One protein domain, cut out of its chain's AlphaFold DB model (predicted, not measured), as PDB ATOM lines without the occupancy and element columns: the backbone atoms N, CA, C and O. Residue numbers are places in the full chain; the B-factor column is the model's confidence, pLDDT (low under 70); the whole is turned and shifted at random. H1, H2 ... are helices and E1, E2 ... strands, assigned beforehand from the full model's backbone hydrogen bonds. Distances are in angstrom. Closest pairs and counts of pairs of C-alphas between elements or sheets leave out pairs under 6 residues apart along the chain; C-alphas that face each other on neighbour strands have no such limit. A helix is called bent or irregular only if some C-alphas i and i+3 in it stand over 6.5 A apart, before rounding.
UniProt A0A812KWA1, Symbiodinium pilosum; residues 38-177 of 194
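AT A GLANCE: This is residues 38 to 177 of the 194 residues of a protein of Symbiodinium pilosum (UniProt A0A812KWA1). One antiparallel sheet of seven strands curls into part of a barrel, left open between its edge strands E2 and E3. Helix H2 follows E7 directly and makes an arm whose residues 172 to 177 stick out, while the other helix, H1, is off the sheet, between E1 and E2 along the chain, with its residues 66 to 71 free. The printed part has 140 residues, with named elements in the order E1, H1, E2, E3, E4, E5, E6, E7, H2; the sheet's order is E2, E1, E7, E6, E5, E4, E3. The class is mixed, helices and strands, and the whole is compact, with a radius of gyration of the C-alphas of 15.0 A and spans of 47 by 34 by 31 A.

IN THESE COORDINATES: E2, residues 77 to 80, is 10.4 A long, and E1, residues 50 to 56, is 19.4 A, beginning at C-alpha 50 (292.833, 190.250, 276.925). E7, residues 156 to 164, spans 26.6 A, and E6, residues 147 to 153, 18.9 A. E5, residues 123 to 134, spans 27.5 A and bends by 77 degrees at residue 127. E4, residues 113 to 120, spans 23.0 A, and E3, residues 101 to 108, 22.4 A. H1, residues 62 to 72, spans 14.6 A; it is neither bent nor irregular, but only just: C-alphas 64 and 67 are 6.2 A apart. H2, residues 165 to 177, spans 18.4 A and ends at C-alpha 177 (315.451, 196.946, 273.971).

HOW THE PARTS SIT: The sheet is strongly twisted and curled. E3 to E7 form a meander, each strand the antiparallel neighbour of the one before, and each successive pair is a hairpin. Within hydrogen-bond range are N 104 and O 117 across E3 and E4, 3.0 A apart; N 116 and O 130 across E4 and E5, 2.9 A apart; N 150 and O 131 across E5 and E6, 2.8 A apart; and N 149 and O 160 across E6 and E7, 2.8 A apart. E1 is antiparallel to E7, with N 54 and O 161 2.8 A apart, and to E2, with N 51 and O 78 2.8 A apart. The closest C-alphas of E2 and E3, Leu 80 and Trp 105, are 7.8 A apart. H2 only grazes the sheet, with residues 165 to 168; its closest C-alpha pair with E1 is Ile 165 and Tyr 51, 5.1 A. H1 is not on the sheet. Every O i to N i+4 pair is within hydrogen-bond range in H2; H1 has 3 of 7, and 1 of 8 O i to N i+3 pairs.

THE WHOLE: The C-alphas farthest apart, of Lys 123 and Glu 177, are 49.2 A apart. The printed part has no cut. The links E2 to E3 and E5 to E6 are long; residues 86 to 87 in the first pair with residues 79 to 80 of E2, antiparallel. Mean pLDDT of the printed part is 84.5, with residues 56 to 75 under 70.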
ATOM      1  N   ARG A  38     269.183 192.665 286.139       81.38
ATOM      2  CA  ARG A  38     270.626 192.670 285.874       81.38
ATOM      3  C   ARG A  38     270.879 192.003 284.530       81.38
ATOM      4  O   ARG A  38     270.743 190.788 284.410       81.38
ATOM      5  N   HIS A  39     271.246 192.801 283.538       91.19
ATOM      6  CA  HIS A  39     271.669 192.303 282.237       91.19
ATOM      7  C   HIS A  39     273.175 192.056 282.291       91.19
ATOM      8  O   HIS A  39     273.948 192.994 282.478       91.19
ATOM      9  N   TYR A  40     273.572 190.788 282.215       95.62
ATOM     10  CA  TYR A  40     274.975 190.387 282.171       95.62
ATOM     11  C   TYR A  40     275.447 190.312 280.725       95.62
ATOM     12  O   TYR A  40     274.687 189.896 279.851       95.62
ATOM     13  N   GLY A  41     276.698 190.698 280.499       95.50
ATOM     14  CA  GLY A  41     277.272 190.713 279.162       95.50
ATOM     15  C   GLY A  41     276.843 191.901 278.306       95.50
ATOM     16  O   GLY A  41     276.318 192.906 278.791       95.50
ATOM     17  N   GLY A  42     277.115 191.773 277.015       94.69
ATOM     18  CA  GLY A  42     276.859 192.760 275.977       94.69
ATOM     19  C   GLY A  42     277.961 192.767 274.923       94.69
ATOM     20  O   GLY A  42     278.997 192.124 275.086       94.69
ATOM     21  N   ASP A  43     277.723 193.507 273.848       95.12
ATOM     22  CA  ASP A  43     278.666 193.685 272.748       95.12
ATOM     23  C   ASP A  43     279.348 195.052 272.884       95.12
ATOM     24  O   ASP A  43     278.747 196.098 272.634       95.12
ATOM     25  N   PHE A  44     280.586 195.047 273.378       94.00
ATOM     26  CA  PHE A  44     281.383 196.250 273.608       94.00
ATOM     27  C   PHE A  44     282.786 196.053 273.042       94.00
ATOM     28  O   PHE A  44     283.300 194.941 273.029       94.00
ATOM     29  N   ALA A  45     283.466 197.144 272.686       92.56
ATOM     30  CA  ALA A  45     284.812 197.086 272.107       92.56
ATOM     31  C   ALA A  45     285.859 196.368 272.987       92.56
ATOM     32  O   ALA A  45     286.846 195.858 272.470       92.56
ATOM     33  N   PHE A  46     285.660 196.322 274.311       94.00
ATOM     34  CA  PHE A  46     286.542 195.615 275.247       94.00
ATOM     35  C   PHE A  46     286.244 194.111 275.376       94.00
ATOM     36  O   PHE A  46     287.004 193.388 276.023       94.00
ATOM     37  N   VAL A  47     285.142 193.621 274.805       96.00
ATOM     38  CA  VAL A  47     284.804 192.194 274.789       96.00
ATOM     39  C   VAL A  47     285.754 191.468 273.843       96.00
ATOM     40  O   VAL A  47     286.063 191.949 272.757       96.00
ATOM     41  N   GLY A  48     286.265 190.316 274.274       94.69
ATOM     42  CA  GLY A  48     287.296 189.581 273.539       94.69
ATOM     43  C   GLY A  48     288.719 190.113 273.745       94.69
ATOM     44  O   GLY A  48     289.675 189.401 273.441       94.69
ATOM     45  N   ALA A  49     288.891 191.309 274.321       94.50
ATOM     46  CA  ALA A  49     290.211 191.826 274.649       94.50
ATOM     47  C   ALA A  49     290.795 191.141 275.893       94.50
ATOM     48  O   ALA A  49     290.092 190.837 276.860       94.50
ATOM     49  N   ALA A  50     292.104 190.906 275.854       94.94
ATOM     50  CA  ALA A  50     292.833 190.250 276.925       94.94
ATOM     51  C   ALA A  50     293.465 191.274 277.869       94.94
ATOM     52  O   ALA A  50     294.150 192.206 277.438       94.94
ATOM     53  N   TYR A  51     293.270 191.060 279.164       92.88
ATOM     54  CA  TYR A  51     293.709 191.944 280.232       92.88
ATOM     55  C   TYR A  51     294.576 191.203 281.237       92.88
ATOM     56  O   TYR A  51     294.317 190.037 281.513       92.88
ATOM     57  N   VAL A  52     295.554 191.897 281.819       90.31
ATOM     58  CA  VAL A  52     296.335 191.458 282.978       90.31
ATOM     59  C   VAL A  52     295.886 192.194 284.229       90.31
ATOM     60  O   VAL A  52     295.751 193.418 284.220       90.31
ATOM     61  N   LEU A  53     295.693 191.459 285.322       87.00
ATOM     62  CA  LEU A  53     295.308 192.019 286.615       87.00
ATOM     63  C   LEU A  53     296.549 192.474 287.406       87.00
ATOM     64  O   LEU A  53     297.516 191.730 287.558       87.00
ATOM     65  N   ARG A  54     296.524 193.688 287.964       83.81
ATOM     66  CA  ARG A  54     297.578 194.241 288.833       83.81
ATOM     67  C   ARG A  54     296.975 194.771 290.125       83.81
ATOM     68  O   ARG A  54     296.276 195.775 290.107       83.81
ATOM     69  N   VAL A  55     297.250 194.130 291.254       75.56
ATOM     70  CA  VAL A  55     296.750 194.598 292.556       75.56
ATOM     71  C   VAL A  55     297.694 195.656 293.125       75.56
ATOM     72  O   VAL A  55     298.872 195.383 293.363       75.56
ATOM     73  N   HIS A  56     297.174 196.857 293.378       68.94
ATOM     74  CA  HIS A  56     297.927 197.948 293.997       68.94
ATOM     75  C   HIS A  56     297.743 197.848 295.516       68.94
ATOM     76  O   HIS A  56     296.620 197.838 296.002       68.94
ATOM     77  N   LYS A  57     298.846 197.684 296.260       54.84
ATOM     78  CA  LYS A  57     298.950 197.516 297.732       54.84
ATOM     79  C   LYS A  57     297.683 197.816 298.574       54.84
ATOM     80  O   LYS A  57     297.227 198.949 298.649       54.84
ATOM     81  N   GLY A  58     297.246 196.811 299.346       48.44
ATOM     82  CA  GLY A  58     296.195 196.889 300.373       48.44
ATOM     83  C   GLY A  58     296.220 195.667 301.303       48.44
ATOM     84  O   GLY A  58     295.349 194.801 301.244       48.44
ATOM     85  N   ALA A  59     297.264 195.543 302.126       46.66
ATOM     86  CA  ALA A  59     297.442 194.441 303.075       46.66
ATOM     87  C   ALA A  59     296.484 194.571 304.278       46.66
ATOM     88  O   ALA A  59     296.822 195.177 305.287       46.66
ATOM     89  N   GLY A  60     295.283 193.998 304.175       49.97
ATOM     90  CA  GLY A  60     294.343 193.918 305.304       49.97
ATOM     91  C   GLY A  60     293.232 192.870 305.137       49.97
ATOM     92  O   GLY A  60     292.998 192.102 306.065       49.97
ATOM     93  N   PRO A  61     292.616 192.730 303.947       44.00
ATOM     94  CA  PRO A  61     291.688 191.631 303.621       44.00
ATOM     95  C   PRO A  61     292.319 190.527 302.742       44.00
ATOM     96  O   PRO A  61     291.741 189.453 302.566       44.00
ATOM     97  N   LEU A  62     293.531 190.768 302.222       47.47
ATOM     98  CA  LEU A  62     294.288 189.877 301.327       47.47
ATOM     99  C   LEU A  62     294.610 188.491 301.918       47.47
ATOM    100  O   LEU A  62     294.918 187.575 301.166       47.47
ATOM    101  N   GLN A  63     294.498 188.275 303.234       47.91
ATOM    102  CA  GLN A  63     294.707 186.935 303.804       47.91
ATOM    103  C   GLN A  63     293.594 185.939 303.451       47.91
ATOM    104  O   GLN A  63     293.857 184.741 303.419       47.91
ATOM    105  N   TRP A  64     292.371 186.400 303.164       45.12
ATOM    106  CA  TRP A  64     291.305 185.505 302.698       45.12
ATOM    107  C   TRP A  64     291.417 185.226 301.191       45.12
ATOM    108  O   TRP A  64     291.203 184.093 300.759       45.12
ATOM    109  N   LEU A  65     291.861 186.221 300.410       48.25
ATOM    110  CA  LEU A  65     292.199 186.033 298.995       48.25
ATOM    111  C   LEU A  65     293.411 185.099 298.793       48.25
ATOM    112  O   LEU A  65     293.448 184.339 297.832       48.25
ATOM    113  N   ASN A  66     294.386 185.076 299.703       44.19
ATOM    114  CA  ASN A  66     295.612 184.292 299.498       44.19
ATOM    115  C   ASN A  66     295.422 182.767 299.489       44.19
ATOM    116  O   ASN A  66     296.280 182.066 298.977       44.19
ATOM    117  N   SER A  67     294.335 182.205 300.022       43.47
ATOM    118  CA  SER A  67     294.162 180.738 300.015       43.47
ATOM    119  C   SER A  67     293.137 180.252 299.000       43.47
ATOM    120  O   SER A  67     293.297 179.165 298.451       43.47
ATOM    121  N   LEU A  68     292.093 181.042 298.742       45.31
ATOM    122  CA  LEU A  68     291.044 180.696 297.784       45.31
ATOM    123  C   LEU A  68     291.337 181.328 296.416       45.31
ATOM    124  O   LEU A  68     291.215 180.661 295.402       45.31
ATOM    125  N   THR A  69     291.821 182.571 296.371       45.72
ATOM    126  CA  THR A  69     292.105 183.283 295.118       45.72
ATOM    127  C   THR A  69     293.440 182.875 294.498       45.72
ATOM    128  O   THR A  69     293.474 182.609 293.310       45.72
ATOM    129  N   GLN A  70     294.511 182.666 295.271       44.47
ATOM    130  CA  GLN A  70     295.778 182.176 294.687       44.47
ATOM    131  C   GLN A  70     295.706 180.727 294.167       44.47
ATOM    132  O   GLN A  70     296.476 180.361 293.290       44.47
ATOM    133  N   ARG A  71     294.799 179.890 294.697       42.47
ATOM    134  CA  ARG A  71     294.670 178.475 294.292       42.47
ATOM    135  C   ARG A  71     293.594 178.216 293.237       42.47
ATOM    136  O   ARG A  71     293.737 177.261 292.485       42.47
ATOM    137  N   LEU A  72     292.525 179.018 293.189       43.06
ATOM    138  CA  LEU A  72     291.451 178.868 292.191       43.06
ATOM    139  C   LEU A  72     291.623 179.791 290.982       43.06
ATOM    140  O   LEU A  72     291.044 179.527 289.933       43.06
ATOM    141  N   PHE A  73     292.401 180.863 291.114       50.31
ATOM    142  CA  PHE A  73     292.376 181.979 290.184       50.31
ATOM    143  C   PHE A  73     293.780 182.453 289.869       50.31
ATOM    144  O   PHE A  73     294.164 183.552 290.248       50.31
ATOM    145  N   ASP A  74     294.504 181.658 289.090       54.06
ATOM    146  CA  ASP A  74     295.611 182.136 288.256       54.06
ATOM    147  C   ASP A  74     295.069 183.160 287.219       54.06
ATOM    148  O   ASP A  74     295.108 182.946 286.012       54.06
ATOM    149  N   LEU A  75     294.412 184.220 287.713       63.88
ATOM    150  CA  LEU A  75     293.708 185.322 287.048       63.88
ATOM    151  C   LEU A  75     294.703 186.419 286.668       63.88
ATOM    152  O   LEU A  75     294.335 187.584 286.523       63.88
ATOM    153  N   ASP A  76     295.970 186.049 286.491       72.31
ATOM    154  CA  ASP A  76     296.997 186.934 285.962       72.31
ATOM    155  C   ASP A  76     296.554 187.533 284.636       72.31
ATOM    156  O   ASP A  76     296.884 188.680 284.349       72.31
ATOM    157  N   SER A  77     295.758 186.788 283.861       85.12
ATOM    158  CA  SER A  77     295.092 187.315 282.685       85.12
ATOM    159  C   SER A  77     293.697 186.746 282.445       85.12
ATOM    160  O   SER A  77     293.409 185.589 282.758       85.12
ATOM    161  N   LEU A  78     292.822 187.570 281.868       92.06
ATOM    162  CA  LEU A  78     291.443 187.211 281.553       92.06
ATOM    163  C   LEU A  78     290.925 187.967 280.326       92.06
ATOM    164  O   LEU A  78     291.449 189.015 279.950       92.06
ATOM    165  N   VAL A  79     289.872 187.427 279.724       94.88
ATOM    166  CA  VAL A  79     289.106 188.014 278.624       94.88
ATOM    167  C   VAL A  79     287.643 188.086 279.047       94.88
ATOM    168  O   VAL A  79     287.102 187.100 279.549       94.88
ATOM    169  N   LEU A  80     287.001 189.232 278.829       95.31
ATOM    170  CA  LEU A  80     285.565 189.399 279.048       95.31
ATOM    171  C   LEU A  80     284.799 188.841 277.847       95.31
ATOM    172  O   LEU A  80     285.117 189.179 276.705       95.31
ATOM    173  N   THR A  81     283.793 188.002 278.091       96.50
ATOM    174  CA  THR A  81     282.978 187.377 277.037       96.50
ATOM    175  C   THR A  81     281.611 188.048 276.911       96.50
ATOM    176  O   THR A  81     281.075 188.559 277.894       96.50
ATOM    177  N   ALA A  82     281.040 188.052 275.702       96.31
ATOM    178  CA  ALA A  82     279.800 188.773 275.382       96.31
ATOM    179  C   ALA A  82     278.575 188.310 276.195       96.31
ATOM    180  O   ALA A  82     277.626 189.065 276.371       96.31
ATOM    181  N   ASP A  83     278.598 187.088 276.723       94.56
ATOM    182  CA  ASP A  83     277.564 186.508 277.588       94.56
ATOM    183  C   ASP A  83     277.666 186.955 279.064       94.56
ATOM    184  O   ASP A  83     276.878 186.525 279.910       94.56
ATOM    185  N   GLY A  84     278.635 187.815 279.392       95.44
ATOM    186  CA  GLY A  84     278.870 188.292 280.754       95.44
ATOM    187  C   GLY A  84     279.828 187.422 281.554       95.44
ATOM    188  O   GLY A  84     280.004 187.668 282.745       95.44
ATOM    189  N   GLY A  85     280.421 186.402 280.939       94.62
ATOM    190  CA  GLY A  85     281.413 185.533 281.557       94.62
ATOM    191  C   GLY A  85     282.855 186.027 281.406       94.62
ATOM    192  O   GLY A  85     283.143 187.169 281.036       94.62
ATOM    193  N   PHE A  86     283.772 185.113 281.706       93.56
ATOM    194  CA  PHE A  86     285.208 185.310 281.563       93.56
ATOM    195  C   PHE A  86     285.824 184.061 280.946       93.56
ATOM    196  O   PHE A  86     285.379 182.953 281.249       93.56
ATOM    197  N   LYS A  87     286.883 184.224 280.156       93.81
ATOM    198  CA  LYS A  87     287.738 183.129 279.675       93.81
ATOM    199  C   LYS A  87     289.214 183.492 279.816       93.81
ATOM    200  O   LYS A  87     289.547 184.655 280.054       93.81
ATOM    201  N   ARG A  88     290.110 182.511 279.692       91.19
ATOM    202  CA  ARG A  88     291.553 182.798 279.610       91.19
ATOM    203  C   ARG A  88     291.917 183.270 278.199       91.19
ATOM    204  O   ARG A  88     291.286 182.829 277.236       91.19
ATOM    205  N   PRO A  89     292.938 184.130 278.039       91.44
ATOM    206  CA  PRO A  89     293.441 184.474 276.713       91.44
ATOM    207  C   PRO A  89     293.849 183.218 275.933       91.44
ATOM    208  O   PRO A  89     294.543 182.354 276.465       91.44
ATOM    209  N   GLY A  90     293.400 183.106 274.682       90.19
ATOM    210  CA  GLY A  90     293.683 181.953 273.816       90.19
ATOM    211  C   GLY A  90     292.879 180.682 274.124       90.19
ATOM    212  O   GLY A  90     293.074 179.680 273.444       90.19
ATOM    213  N   GLN A  91     291.979 180.708 275.111       90.50
ATOM    214  CA  GLN A  91     291.056 179.607 275.390       90.50
ATOM    215  C   GLN A  91     289.636 179.966 274.948       90.50
ATOM    216  O   GLN A  91     289.246 181.134 274.956       90.50
ATOM    217  N   GLU A  92     288.859 178.951 274.576       90.69
ATOM    218  CA  GLU A  92     287.429 179.095 274.267       90.69
ATOM    219  C   GLU A  92     286.530 178.701 275.437       90.69
ATOM    220  O   GLU A  92     285.413 179.198 275.555       90.69
ATOM    221  N   GLU A  93     287.024 177.851 276.335       91.38
ATOM    222  CA  GLU A  93     286.260 177.415 277.496       91.38
ATOM    223  C   GLU A  93     286.074 178.557 278.508       91.38
ATOM    224  O   GLU A  93     287.001 179.343 278.754       91.38
ATOM    225  N   PRO A  94     284.882 178.663 279.120       91.69
ATOM    226  CA  PRO A  94     284.639 179.656 280.146       91.69
ATOM    227  C   PRO A  94     285.466 179.333 281.393       91.69
ATOM    228  O   PRO A  94     285.568 178.192 281.836       91.69
ATOM    229  N   LEU A  95     286.022 180.373 282.007       88.19
ATOM    230  CA  LEU A  95     286.795 180.269 283.242       88.19
ATOM    231  C   LEU A  95     285.911 179.958 284.458       88.19
ATOM    232  O   LEU A  95     286.403 179.479 285.475       88.19
ATOM    233  N   PHE A  96     284.615 180.253 284.364       87.31
ATOM    234  CA  PHE A  96     283.628 180.028 285.412       87.31
ATOM    235  C   PHE A  96     282.444 179.223 284.879       87.31
ATOM    236  O   PHE A  96     282.055 179.415 283.728       87.31
ATOM    237  N   PRO A  97     281.801 178.396 285.720       88.25
ATOM    238  CA  PRO A  97     282.002 178.257 287.167       88.25
ATOM    239  C   PRO A  97     283.277 177.496 287.564       88.25
ATOM    240  O   PRO A  97     283.737 176.624 286.837       88.25
ATOM    241  N   ILE A  98     283.799 177.775 288.764       81.44
ATOM    242  CA  ILE A  98     284.782 176.907 289.431       81.44
ATOM    243  C   ILE A  98     284.186 176.429 290.753       81.44
ATOM    244  O   ILE A  98     283.924 177.220 291.665       81.44
ATOM    245  N   GLY A  99     283.929 175.123 290.849       84.56
ATOM    246  CA  GLY A  99     283.119 174.566 291.929       84.56
ATOM    247  C   GLY A  99     281.720 175.187 291.924       84.56
ATOM    248  O   GLY A  99     281.028 175.163 290.912       84.56
ATOM    249  N   ASN A 100     281.315 175.776 293.046       84.25
ATOM    250  CA  ASN A 100     280.039 176.481 293.182       84.25
ATOM    251  C   ASN A 100     280.148 178.005 293.031       84.25
ATOM    252  O   ASN A 100     279.173 178.702 293.313       84.25
ATOM    253  N   PHE A 101     281.310 178.526 292.623       85.19
ATOM    254  CA  PHE A 101     281.525 179.954 292.415       85.19
ATOM    255  C   PHE A 101     281.402 180.334 290.941       85.19
ATOM    256  O   PHE A 101     281.891 179.634 290.053       85.19
ATOM    257  N   SER A 102     280.788 181.483 290.672       90.19
ATOM    258  CA  SER A 102     280.742 182.086 289.338       90.19
ATOM    259  C   SER A 102     280.944 183.590 289.432       90.19
ATOM    260  O   SER A 102     280.482 184.221 290.381       90.19
ATOM    261  N   LEU A 103     281.613 184.167 288.443       92.25
ATOM    262  CA  LEU A 103     281.727 185.612 288.282       92.25
ATOM    263  C   LEU A 103     280.979 186.001 287.017       92.25
ATOM    264  O   LEU A 103     281.059 185.293 286.012       92.25
ATOM    265  N   LYS A 104     280.267 187.124 287.075       95.25
ATOM    266  CA  LYS A 104     279.616 187.698 285.900       95.25
ATOM    267  C   LYS A 104     279.823 189.198 285.851       95.25
ATOM    268  O   LYS A 104     279.675 189.864 286.875       95.25
ATOM    269  N   TRP A 105     280.119 189.729 284.673       96.38
ATOM    270  CA  TRP A 105     280.228 191.163 284.463       96.38
ATOM    271  C   TRP A 105     278.974 191.744 283.810       96.38
ATOM    272  O   TRP A 105     278.291 191.101 283.007       96.38
ATOM    273  N   ARG A 106     278.678 192.992 284.156       96.50
ATOM    274  CA  ARG A 106     277.619 193.801 283.551       96.50
ATOM    275  C   ARG A 106     278.075 195.241 283.393       96.50
ATOM    276  O   ARG A 106     278.870 195.730 284.195       96.50
ATOM    277  N   TRP A 107     277.531 195.930 282.399       95.62
ATOM    278  CA  TRP A 107     277.748 197.361 282.222       95.62
ATOM    279  C   TRP A 107     276.703 198.172 282.993       95.62
ATOM    280  O   TRP A 107     275.503 197.917 282.893       95.62
ATOM    281  N   ASP A 108     277.152 199.157 283.767       94.69
ATOM    282  CA  ASP A 108     276.302 200.185 284.355       94.69
ATOM    283  C   ASP A 108     276.419 201.463 283.517       94.69
ATOM    284  O   ASP A 108     277.361 202.243 283.662       94.69
ATOM    285  N   ALA A 109     275.442 201.668 282.631       90.88
ATOM    286  CA  ALA A 109     275.407 202.819 281.734       90.88
ATOM    287  C   ALA A 109     275.249 204.157 282.473       90.88
ATOM    288  O   ALA A 109     275.696 205.180 281.967       90.88
ATOM    289  N   SER A 110     274.639 204.159 283.663       91.06
ATOM    290  CA  SER A 110     274.412 205.388 284.429       91.06
ATOM    291  C   SER A 110     275.689 205.908 285.084       91.06
ATOM    292  O   SER A 110     275.903 207.116 285.167       91.06
ATOM    293  N   ALA A 111     276.555 204.989 285.512       90.00
ATOM    294  CA  ALA A 111     277.811 205.293 286.185       90.00
ATOM    295  C   ALA A 111     279.045 205.112 285.282       90.00
ATOM    296  O   ALA A 111     280.166 205.289 285.754       90.00
ATOM    297  N   CYS A 112     278.849 204.752 284.006       93.38
ATOM    298  CA  CYS A 112     279.906 204.466 283.031       93.38
ATOM    299  C   CYS A 112     280.989 203.523 283.580       93.38
ATOM    300  O   CYS A 112     282.188 203.774 283.431       93.38
ATOM    301  N   LYS A 113     280.561 202.447 284.247       95.81
ATOM    302  CA  LYS A 113     281.458 201.483 284.886       95.81
ATOM    303  C   LYS A 113     281.010 200.054 284.641       95.81
ATOM    304  O   LYS A 113     279.823 199.765 284.491       95.81
ATOM    305  N   LEU A 114     281.972 199.146 284.652       96.44
ATOM    306  CA  LEU A 114     281.722 197.718 284.628       96.44
ATOM    307  C   LEU A 114     281.618 197.203 286.064       96.44
ATOM    308  O   LEU A 114     282.414 197.568 286.925       96.44
ATOM    309  N   ILE A 115     280.622 196.366 286.331       96.88
ATOM    310  CA  ILE A 115     280.438 195.706 287.623       96.88
ATOM    311  C   ILE A 115     280.703 194.220 287.461       96.88
ATOM    312  O   ILE A 115     280.101 193.595 286.589       96.88
ATOM    313  N   ILE A 116     281.544 193.651 288.323       95.56
ATOM    314  CA  ILE A 116     281.728 192.200 288.436       95.56
ATOM    315  C   ILE A 116     280.995 191.722 289.684       95.56
ATOM    316  O   ILE A 116     281.388 192.020 290.811       95.56
ATOM    317  N   ASP A 117     279.929 190.963 289.467       94.94
ATOM    318  CA  ASP A 117     279.148 190.328 290.516       94.94
ATOM    319  C   ASP A 117     279.692 188.924 290.805       94.94
ATOM    320  O   ASP A 117     279.966 188.136 289.892       94.94
ATOM    321  N   PHE A 118     279.787 188.587 292.091       91.81
ATOM    322  CA  PHE A 118     280.211 187.268 292.547       91.81
ATOM    323  C   PHE A 118     278.994 186.442 292.944       91.81
ATOM    324  O   PHE A 118     278.112 186.906 293.664       91.81
ATOM    325  N   TRP A 119     278.967 185.192 292.504       91.56
ATOM    326  CA  TRP A 119     277.901 184.242 292.775       91.56
ATOM    327  C   TRP A 119     278.468 183.011 293.471       91.56
ATOM    328  O   TRP A 119     279.560 182.546 293.138       91.56
ATOM    329  N   LYS A 120     277.709 182.470 294.424       88.31
ATOM    330  CA  LYS A 120     277.990 181.197 295.085       88.31
ATOM    331  C   LYS A 120     276.700 180.409 295.249       88.31
ATOM    332  O   LYS A 120     275.713 180.964 295.724       88.31
ATOM    333  N   ASP A 121     276.703 179.131 294.878       90.56
ATOM    334  CA  ASP A 121     275.522 178.261 294.990       90.56
ATOM    335  C   ASP A 121     274.286 178.888 294.312       90.56
ATOM    336  O   ASP A 121     273.192 178.920 294.875       90.56
ATOM    337  N   MET A 122     274.487 179.466 293.117       87.62
ATOM    338  CA  MET A 122     273.465 180.191 292.342       87.62
ATOM    339  C   MET A 122     272.862 181.420 293.045       87.62
ATOM    340  O   MET A 122     271.851 181.959 292.595       87.62
ATOM    341  N   LYS A 123     273.487 181.907 294.120       91.50
ATOM    342  CA  LYS A 123     273.090 183.123 294.834       91.50
ATOM    343  C   LYS A 123     274.131 184.212 294.661       91.50
ATOM    344  O   LYS A 123     275.329 183.969 294.788       91.50
ATOM    345  N   LEU A 124     273.656 185.421 294.408       92.12
ATOM    346  CA  LEU A 124     274.492 186.607 294.366       92.12
ATOM    347  C   LEU A 124     275.070 186.905 295.757       92.12
ATOM    348  O   LEU A 124     274.358 186.879 296.762       92.12
ATOM    349  N   LEU A 125     276.354 187.243 295.807       88.62
ATOM    350  CA  LEU A 125     277.039 187.716 297.000       88.62
ATOM    351  C   LEU A 125     277.002 189.248 297.048       88.62
ATOM    352  O   LEU A 125     277.923 189.909 296.591       88.62
ATOM    353  N   GLU A 126     275.958 189.832 297.636       90.44
ATOM    354  CA  GLU A 126     275.801 191.302 297.702       90.44
ATOM    355  C   GLU A 126     276.913 192.016 298.481       90.44
ATOM    356  O   GLU A 126     277.170 193.192 298.268       90.44
ATOM    357  N   TRP A 127     277.609 191.299 299.360       85.12
ATOM    358  CA  TRP A 127     278.762 191.812 300.095       85.12
ATOM    359  C   TRP A 127     280.064 191.772 299.276       85.12
ATOM    360  O   TRP A 127     281.096 192.213 299.776       85.12
ATOM    361  N   ARG A 128     280.064 191.206 298.063       89.25
ATOM    362  CA  ARG A 128     281.257 191.042 297.224       89.25
ATOM    363  C   ARG A 128     280.958 191.425 295.775       89.25
ATOM    364  O   ARG A 128     280.333 190.664 295.044       89.25
ATOM    365  N   TRP A 129     281.502 192.553 295.337       93.19
ATOM    366  CA  TRP A 129     281.480 192.968 293.934       93.19
ATOM    367  C   TRP A 129     282.725 193.785 293.598       93.19
ATOM    368  O   TRP A 129     283.361 194.336 294.497       93.19
ATOM    369  N   ASP A 130     283.070 193.865 292.318       93.56
ATOM    370  CA  ASP A 130     284.071 194.821 291.837       93.56
ATOM    371  C   ASP A 130     283.428 195.882 290.960       93.56
ATOM    372  O   ASP A 130     282.454 195.622 290.255       93.56
ATOM    373  N   GLU A 131     284.020 197.069 290.984       96.38
ATOM    374  CA  GLU A 131     283.698 198.177 290.096       96.38
ATOM    375  C   GLU A 131     284.929 198.532 289.275       96.38
ATOM    376  O   GLU A 131     286.006 198.731 289.834       96.38
ATOM    377  N   LEU A 132     284.777 198.606 287.960       96.00
ATOM    378  CA  LEU A 132     285.853 198.902 287.031       96.00
ATOM    379  C   LEU A 132     285.489 200.136 286.221       96.00
ATOM    380  O   LEU A 132     284.496 200.157 285.493       96.00
ATOM    381  N   ILE A 133     286.319 201.161 286.345       96.81
ATOM    382  CA  ILE A 133     286.172 202.425 285.635       96.81
ATOM    383  C   ILE A 133     287.181 202.424 284.484       96.81
ATOM    384  O   ILE A 133     288.371 202.204 284.743       96.81
ATOM    385  N   PRO A 134     286.746 202.639 283.230       96.19
ATOM    386  CA  PRO A 134     287.665 202.672 282.103       96.19
ATOM    387  C   PRO A 134     288.565 203.905 282.202       96.19
ATOM    388  O   PRO A 134     288.114 205.006 282.530       96.19
ATOM    389  N   SER A 135     289.847 203.722 281.904       92.44
ATOM    390  CA  SER A 135     290.781 204.824 281.702       92.44
ATOM    391  C   SER A 135     290.304 205.698 280.544       92.44
ATOM    392  O   SER A 135     289.824 205.192 279.528       92.44
ATOM    393  N   LYS A 136     290.459 207.016 280.690       88.31
ATOM    394  CA  LYS A 136     290.217 207.973 279.598       88.31
ATOM    395  C   LYS A 136     291.311 207.899 278.536       88.31
ATOM    396  O   LYS A 136     291.045 208.162 277.368       88.31
ATOM    397  N   ASP A 137     292.510 207.520 278.958       87.56
ATOM    398  CA  ASP A 137     293.687 207.459 278.110       87.56
ATOM    399  C   ASP A 137     293.881 206.025 277.619       87.56
ATOM    400  O   ASP A 137     294.016 205.090 278.420       87.56
ATOM    401  N   LEU A 138     293.884 205.858 276.296       88.00
ATOM    402  CA  LEU A 138     294.243 204.601 275.648       88.00
ATOM    403  C   LEU A 138     295.766 204.496 275.566       88.00
ATOM    404  O   LEU A 138     296.440 205.422 275.114       88.00
ATOM    405  N   ARG A 139     296.312 203.349 275.972       88.12
ATOM    406  CA  ARG A 139     297.740 203.061 275.812       88.12
ATOM    407  C   ARG A 139     297.995 202.380 274.478       88.12
ATOM    408  O   ARG A 139     297.499 201.283 274.240       88.12
ATOM    409  N   PHE A 140     298.817 202.997 273.636       84.38
ATOM    410  CA  PHE A 140     299.267 202.386 272.386       84.38
ATOM    411  C   PHE A 140     299.981 201.038 272.645       84.38
ATOM    412  O   PHE A 140     300.719 200.934 273.628       84.38
ATOM    413  N   PRO A 141     299.782 200.006 271.797       89.88
ATOM    414  CA  PRO A 141     298.913 199.957 270.613       89.88
ATOM    415  C   PRO A 141     297.489 199.437 270.895       89.88
ATOM    416  O   PRO A 141     296.785 199.023 269.978       89.88
ATOM    417  N   SER A 142     297.041 199.428 272.153       89.62
ATOM    418  CA  SER A 142     295.691 198.987 272.515       89.62
ATOM    419  C   SER A 142     294.624 199.991 272.074       89.62
ATOM    420  O   SER A 142     294.717 201.182 272.364       89.62
ATOM    421  N   LEU A 143     293.560 199.487 271.442       89.38
ATOM    422  CA  LEU A 143     292.346 200.252 271.121       89.38
ATOM    423  C   LEU A 143     291.261 200.139 272.202       89.38
ATOM    424  O   LEU A 143     290.199 200.743 272.086       89.38
ATOM    425  N   VAL A 144     291.518 199.351 273.247       92.69
ATOM    426  CA  VAL A 144     290.611 199.169 274.385       92.69
ATOM    427  C   VAL A 144     291.184 199.844 275.629       92.69
ATOM    428  O   VAL A 144     292.414 199.870 275.783       92.69
ATOM    429  N   PRO A 145     290.328 200.385 276.517       93.81
ATOM    430  CA  PRO A 145     290.789 201.053 277.721       93.81
ATOM    431  C   PRO A 145     291.359 200.041 278.710       93.81
ATOM    432  O   PRO A 145     290.874 198.910 278.811       93.81
ATOM    433  N   ASP A 146     292.357 200.478 279.470       94.75
ATOM    434  CA  ASP A 146     292.664 199.863 280.756       94.75
ATOM    435  C   ASP A 146     291.571 200.201 281.770       94.75
ATOM    436  O   ASP A 146     290.792 201.137 281.583       94.75
ATOM    437  N   TRP A 147     291.552 199.487 282.887       95.12
ATOM    438  CA  TRP A 147     290.565 199.682 283.935       95.12
ATOM    439  C   TRP A 147     291.220 199.992 285.269       95.12
ATOM    440  O   TRP A 147     292.192 199.344 285.669       95.12
ATOM    441  N   SER A 148     290.625 200.936 285.990       94.62
ATOM    442  CA  SER A 148     290.840 201.125 287.420       94.62
ATOM    443  C   SER A 148     289.759 200.364 288.181       94.62
ATOM    444  O   SER A 148     288.574 200.675 288.062       94.62
ATOM    445  N   GLY A 149     290.169 199.332 288.910       92.12
ATOM    446  CA  GLY A 149     289.303 198.432 289.656       92.12
ATOM    447  C   GLY A 149     289.257 198.776 291.142       92.12
ATOM    448  O   GLY A 149     290.288 198.995 291.779       92.12
ATOM    449  N   THR A 150     288.059 198.768 291.717       92.88
ATOM    450  CA  THR A 150     287.830 198.778 293.165       92.88
ATOM    451  C   THR A 150     287.040 197.536 293.539       92.88
ATOM    452  O   THR A 150     285.886 197.390 293.140       92.88
ATOM    453  N   GLY A 151     287.659 196.641 294.302       89.88
ATOM    454  CA  GLY A 151     286.999 195.452 294.813       89.88
ATOM    455  C   GLY A 151     286.447 195.662 296.209       89.88
ATOM    456  O   GLY A 151     287.176 196.073 297.110       89.88
ATOM    457  N   HIS A 152     285.167 195.356 296.390       87.38
ATOM    458  CA  HIS A 152     284.429 195.491 297.645       87.38
ATOM    459  C   HIS A 152     284.231 194.124 298.288       87.38
ATOM    460  O   HIS A 152     283.864 193.156 297.616       87.38
ATOM    461  N   VAL A 153     284.503 194.037 299.589       83.56
ATOM    462  CA  VAL A 153     284.432 192.816 300.399       83.56
ATOM    463  C   VAL A 153     283.873 193.167 301.780       83.56
ATOM    464  O   VAL A 153     284.594 193.584 302.688       83.56
ATOM    465  N   GLY A 154     282.567 192.995 301.957       83.25
ATOM    466  CA  GLY A 154     281.854 193.402 303.161       83.25
ATOM    467  C   GLY A 154     281.999 194.905 303.387       83.25
ATOM    468  O   GLY A 154     281.556 195.700 302.570       83.25
ATOM    469  N   GLY A 155     282.632 195.290 304.497       81.06
ATOM    470  CA  GLY A 155     282.906 196.692 304.835       81.06
ATOM    471  C   GLY A 155     284.290 197.196 304.411       81.06
ATOM    472  O   GLY A 155     284.733 198.219 304.923       81.06
ATOM    473  N   SER A 156     285.023 196.464 303.572       81.94
ATOM    474  CA  SER A 156     286.383 196.822 303.149       81.94
ATOM    475  C   SER A 156     286.506 196.858 301.633       81.94
ATOM    476  O   SER A 156     285.800 196.135 300.933       81.94
ATOM    477  N   SER A 157     287.446 197.657 301.138       85.38
ATOM    478  CA  SER A 157     287.748 197.771 299.715       85.38
ATOM    479  C   SER A 157     289.247 197.655 299.437       85.38
ATOM    480  O   SER A 157     290.079 197.895 300.314       85.38
ATOM    481  N   PHE A 158     289.594 197.279 298.209       81.69
ATOM    482  CA  PHE A 158     290.965 197.277 297.698       81.69
ATOM    483  C   PHE A 158     290.991 197.760 296.249       81.69
ATOM    484  O   PHE A 158     289.991 197.660 295.540       81.69
ATOM    485  N   SER A 159     292.141 198.264 295.806       86.44
ATOM    486  CA  SER A 159     292.309 198.794 294.454       86.44
ATOM    487  C   SER A 159     293.202 197.894 293.609       86.44
ATOM    488  O   SER A 159     294.176 197.306 294.083       86.44
ATOM    489  N   TYR A 160     292.869 197.790 292.332       87.62
ATOM    490  CA  TYR A 160     293.637 197.055 291.339       87.62
ATOM    491  C   TYR A 160     293.488 197.721 289.970       87.62
ATOM    492  O   TYR A 160     292.697 198.644 289.797       87.62
ATOM    493  N   SER A 161     294.251 197.266 288.988       90.75
ATOM    494  CA  SER A 161     294.086 197.650 287.591       90.75
ATOM    495  C   SER A 161     293.944 196.425 286.707       90.75
ATOM    496  O   SER A 161     294.526 195.381 286.998       90.75
ATOM    497  N   MET A 162     293.196 196.567 285.616       92.19
ATOM    498  CA  MET A 162     293.228 195.623 284.501       92.19
ATOM    499  C   MET A 162     293.839 196.310 283.296       92.19
ATOM    500  O   MET A 162     293.295 197.284 282.785       92.19
ATOM    501  N   LEU A 163     294.983 195.801 282.872       92.88
ATOM    502  CA  LEU A 163     295.822 196.411 281.858       92.88
ATOM    503  C   LEU A 163     295.745 195.588 280.575       92.88
ATOM    504  O   LEU A 163     295.910 194.371 280.629       92.88
ATOM    505  N   SER A 164     295.490 196.218 279.433       93.94
ATOM    506  CA  SER A 164     295.475 195.542 278.133       93.94
ATOM    507  C   SER A 164     296.796 194.810 277.902       93.94
ATOM    508  O   SER A 164     297.866 195.421 277.953       93.94
ATOM    509  N   ILE A 165     296.733 193.505 277.621       92.31
ATOM    510  CA  ILE A 165     297.927 192.678 277.384       92.31
ATOM    511  C   ILE A 165     298.725 193.196 276.191       92.31
ATOM    512  O   ILE A 165     299.952 193.164 276.210       92.31
ATOM    513  N   VAL A 166     298.033 193.705 275.171       90.75
ATOM    514  CA  VAL A 166     298.657 194.270 273.972       90.75
ATOM    515  C   VAL A 166     299.553 195.456 274.340       90.75
ATOM    516  O   VAL A 166     300.722 195.479 273.961       90.75
ATOM    517  N   ALA A 167     299.037 196.400 275.135       88.69
ATOM    518  CA  ALA A 167     299.811 197.548 275.608       88.69
ATOM    519  C   ALA A 167     300.915 197.139 276.598       88.69
ATOM    520  O   ALA A 167     302.046 197.609 276.493       88.69
ATOM    521  N   GLU A 168     300.617 196.226 277.527       89.94
ATOM    522  CA  GLU A 168     301.597 195.724 278.499       89.94
ATOM    523  C   GLU A 168     302.799 195.057 277.824       89.94
ATOM    524  O   GLU A 168     303.940 195.277 278.227       89.94
ATOM    525  N   ASN A 169     302.558 194.219 276.815       89.06
ATOM    526  CA  ASN A 169     303.623 193.499 276.126       89.06
ATOM    527  C   ASN A 169     304.476 194.440 275.276       89.06
ATOM    528  O   ASN A 169     305.697 194.298 275.274       89.06
ATOM    529  N   PHE A 170     303.850 195.419 274.617       87.31
ATOM    530  CA  PHE A 170     304.562 196.431 273.842       87.31
ATOM    531  C   PHE A 170     305.524 197.240 274.724       87.31
ATOM    532  O   PHE A 170     306.721 197.284 274.456       87.31
ATOM    533  N   GLN A 171     305.041 197.765 275.854       85.62
ATOM    534  CA  GLN A 171     305.874 198.545 276.777       85.62
ATOM    535  C   GLN A 171     307.026 197.731 277.380       85.62
ATOM    536  O   GLN A 171     308.121 198.252 277.589       85.62
ATOM    537  N   LYS A 172     306.803 196.443 277.670       87.00
ATOM    538  CA  LYS A 172     307.872 195.558 278.155       87.00
ATOM    539  C   LYS A 172     308.948 195.322 277.097       87.00
ATOM    540  O   LYS A 172     310.120 195.272 277.463       87.00
ATOM    541  N   ALA A 173     308.564 195.175 275.828       85.31
ATOM    542  CA  ALA A 173     309.507 195.000 274.727       85.31
ATOM    543  C   ALA A 173     310.382 196.250 274.544       85.31
ATOM    544  O   ALA A 173     311.605 196.137 274.585       85.31
ATOM    545  N   GLU A 174     309.777 197.443 274.493       86.81
ATOM    546  CA  GLU A 174     310.518 198.711 274.382       86.81
ATOM    547  C   GLU A 174     311.511 198.907 275.541       86.81
ATOM    548  O   GLU A 174     312.665 199.289 275.346       86.81
ATOM    549  N   GLN A 175     311.095 198.595 276.773       82.06
ATOM    550  CA  GLN A 175     311.979 198.686 277.938       82.06
ATOM    551  C   GLN A 175     313.130 197.674 277.899       82.06
ATOM    552  O   GLN A 175     314.212 197.968 278.413       82.06
ATOM    553  N   ALA A 176     312.907 196.480 277.344       83.25
ATOM    554  CA  ALA A 176     313.945 195.467 277.200       83.25
ATOM    555  C   ALA A 176     314.998 195.895 276.166       83.25
ATOM    556  O   ALA A 176     316.192 195.827 276.460       83.25
ATOM    557  N   GLU A 177     314.565 196.421 275.018       83.38
ATOM    558  CA  GLU A 177     315.451 196.946 273.971       83.38
ATOM    559  C   GLU A 177     316.286 198.129 274.478       83.38
ATOM    560  O   GLU A 177     317.507 198.162 274.301       83.38
TER     561      GLU A 177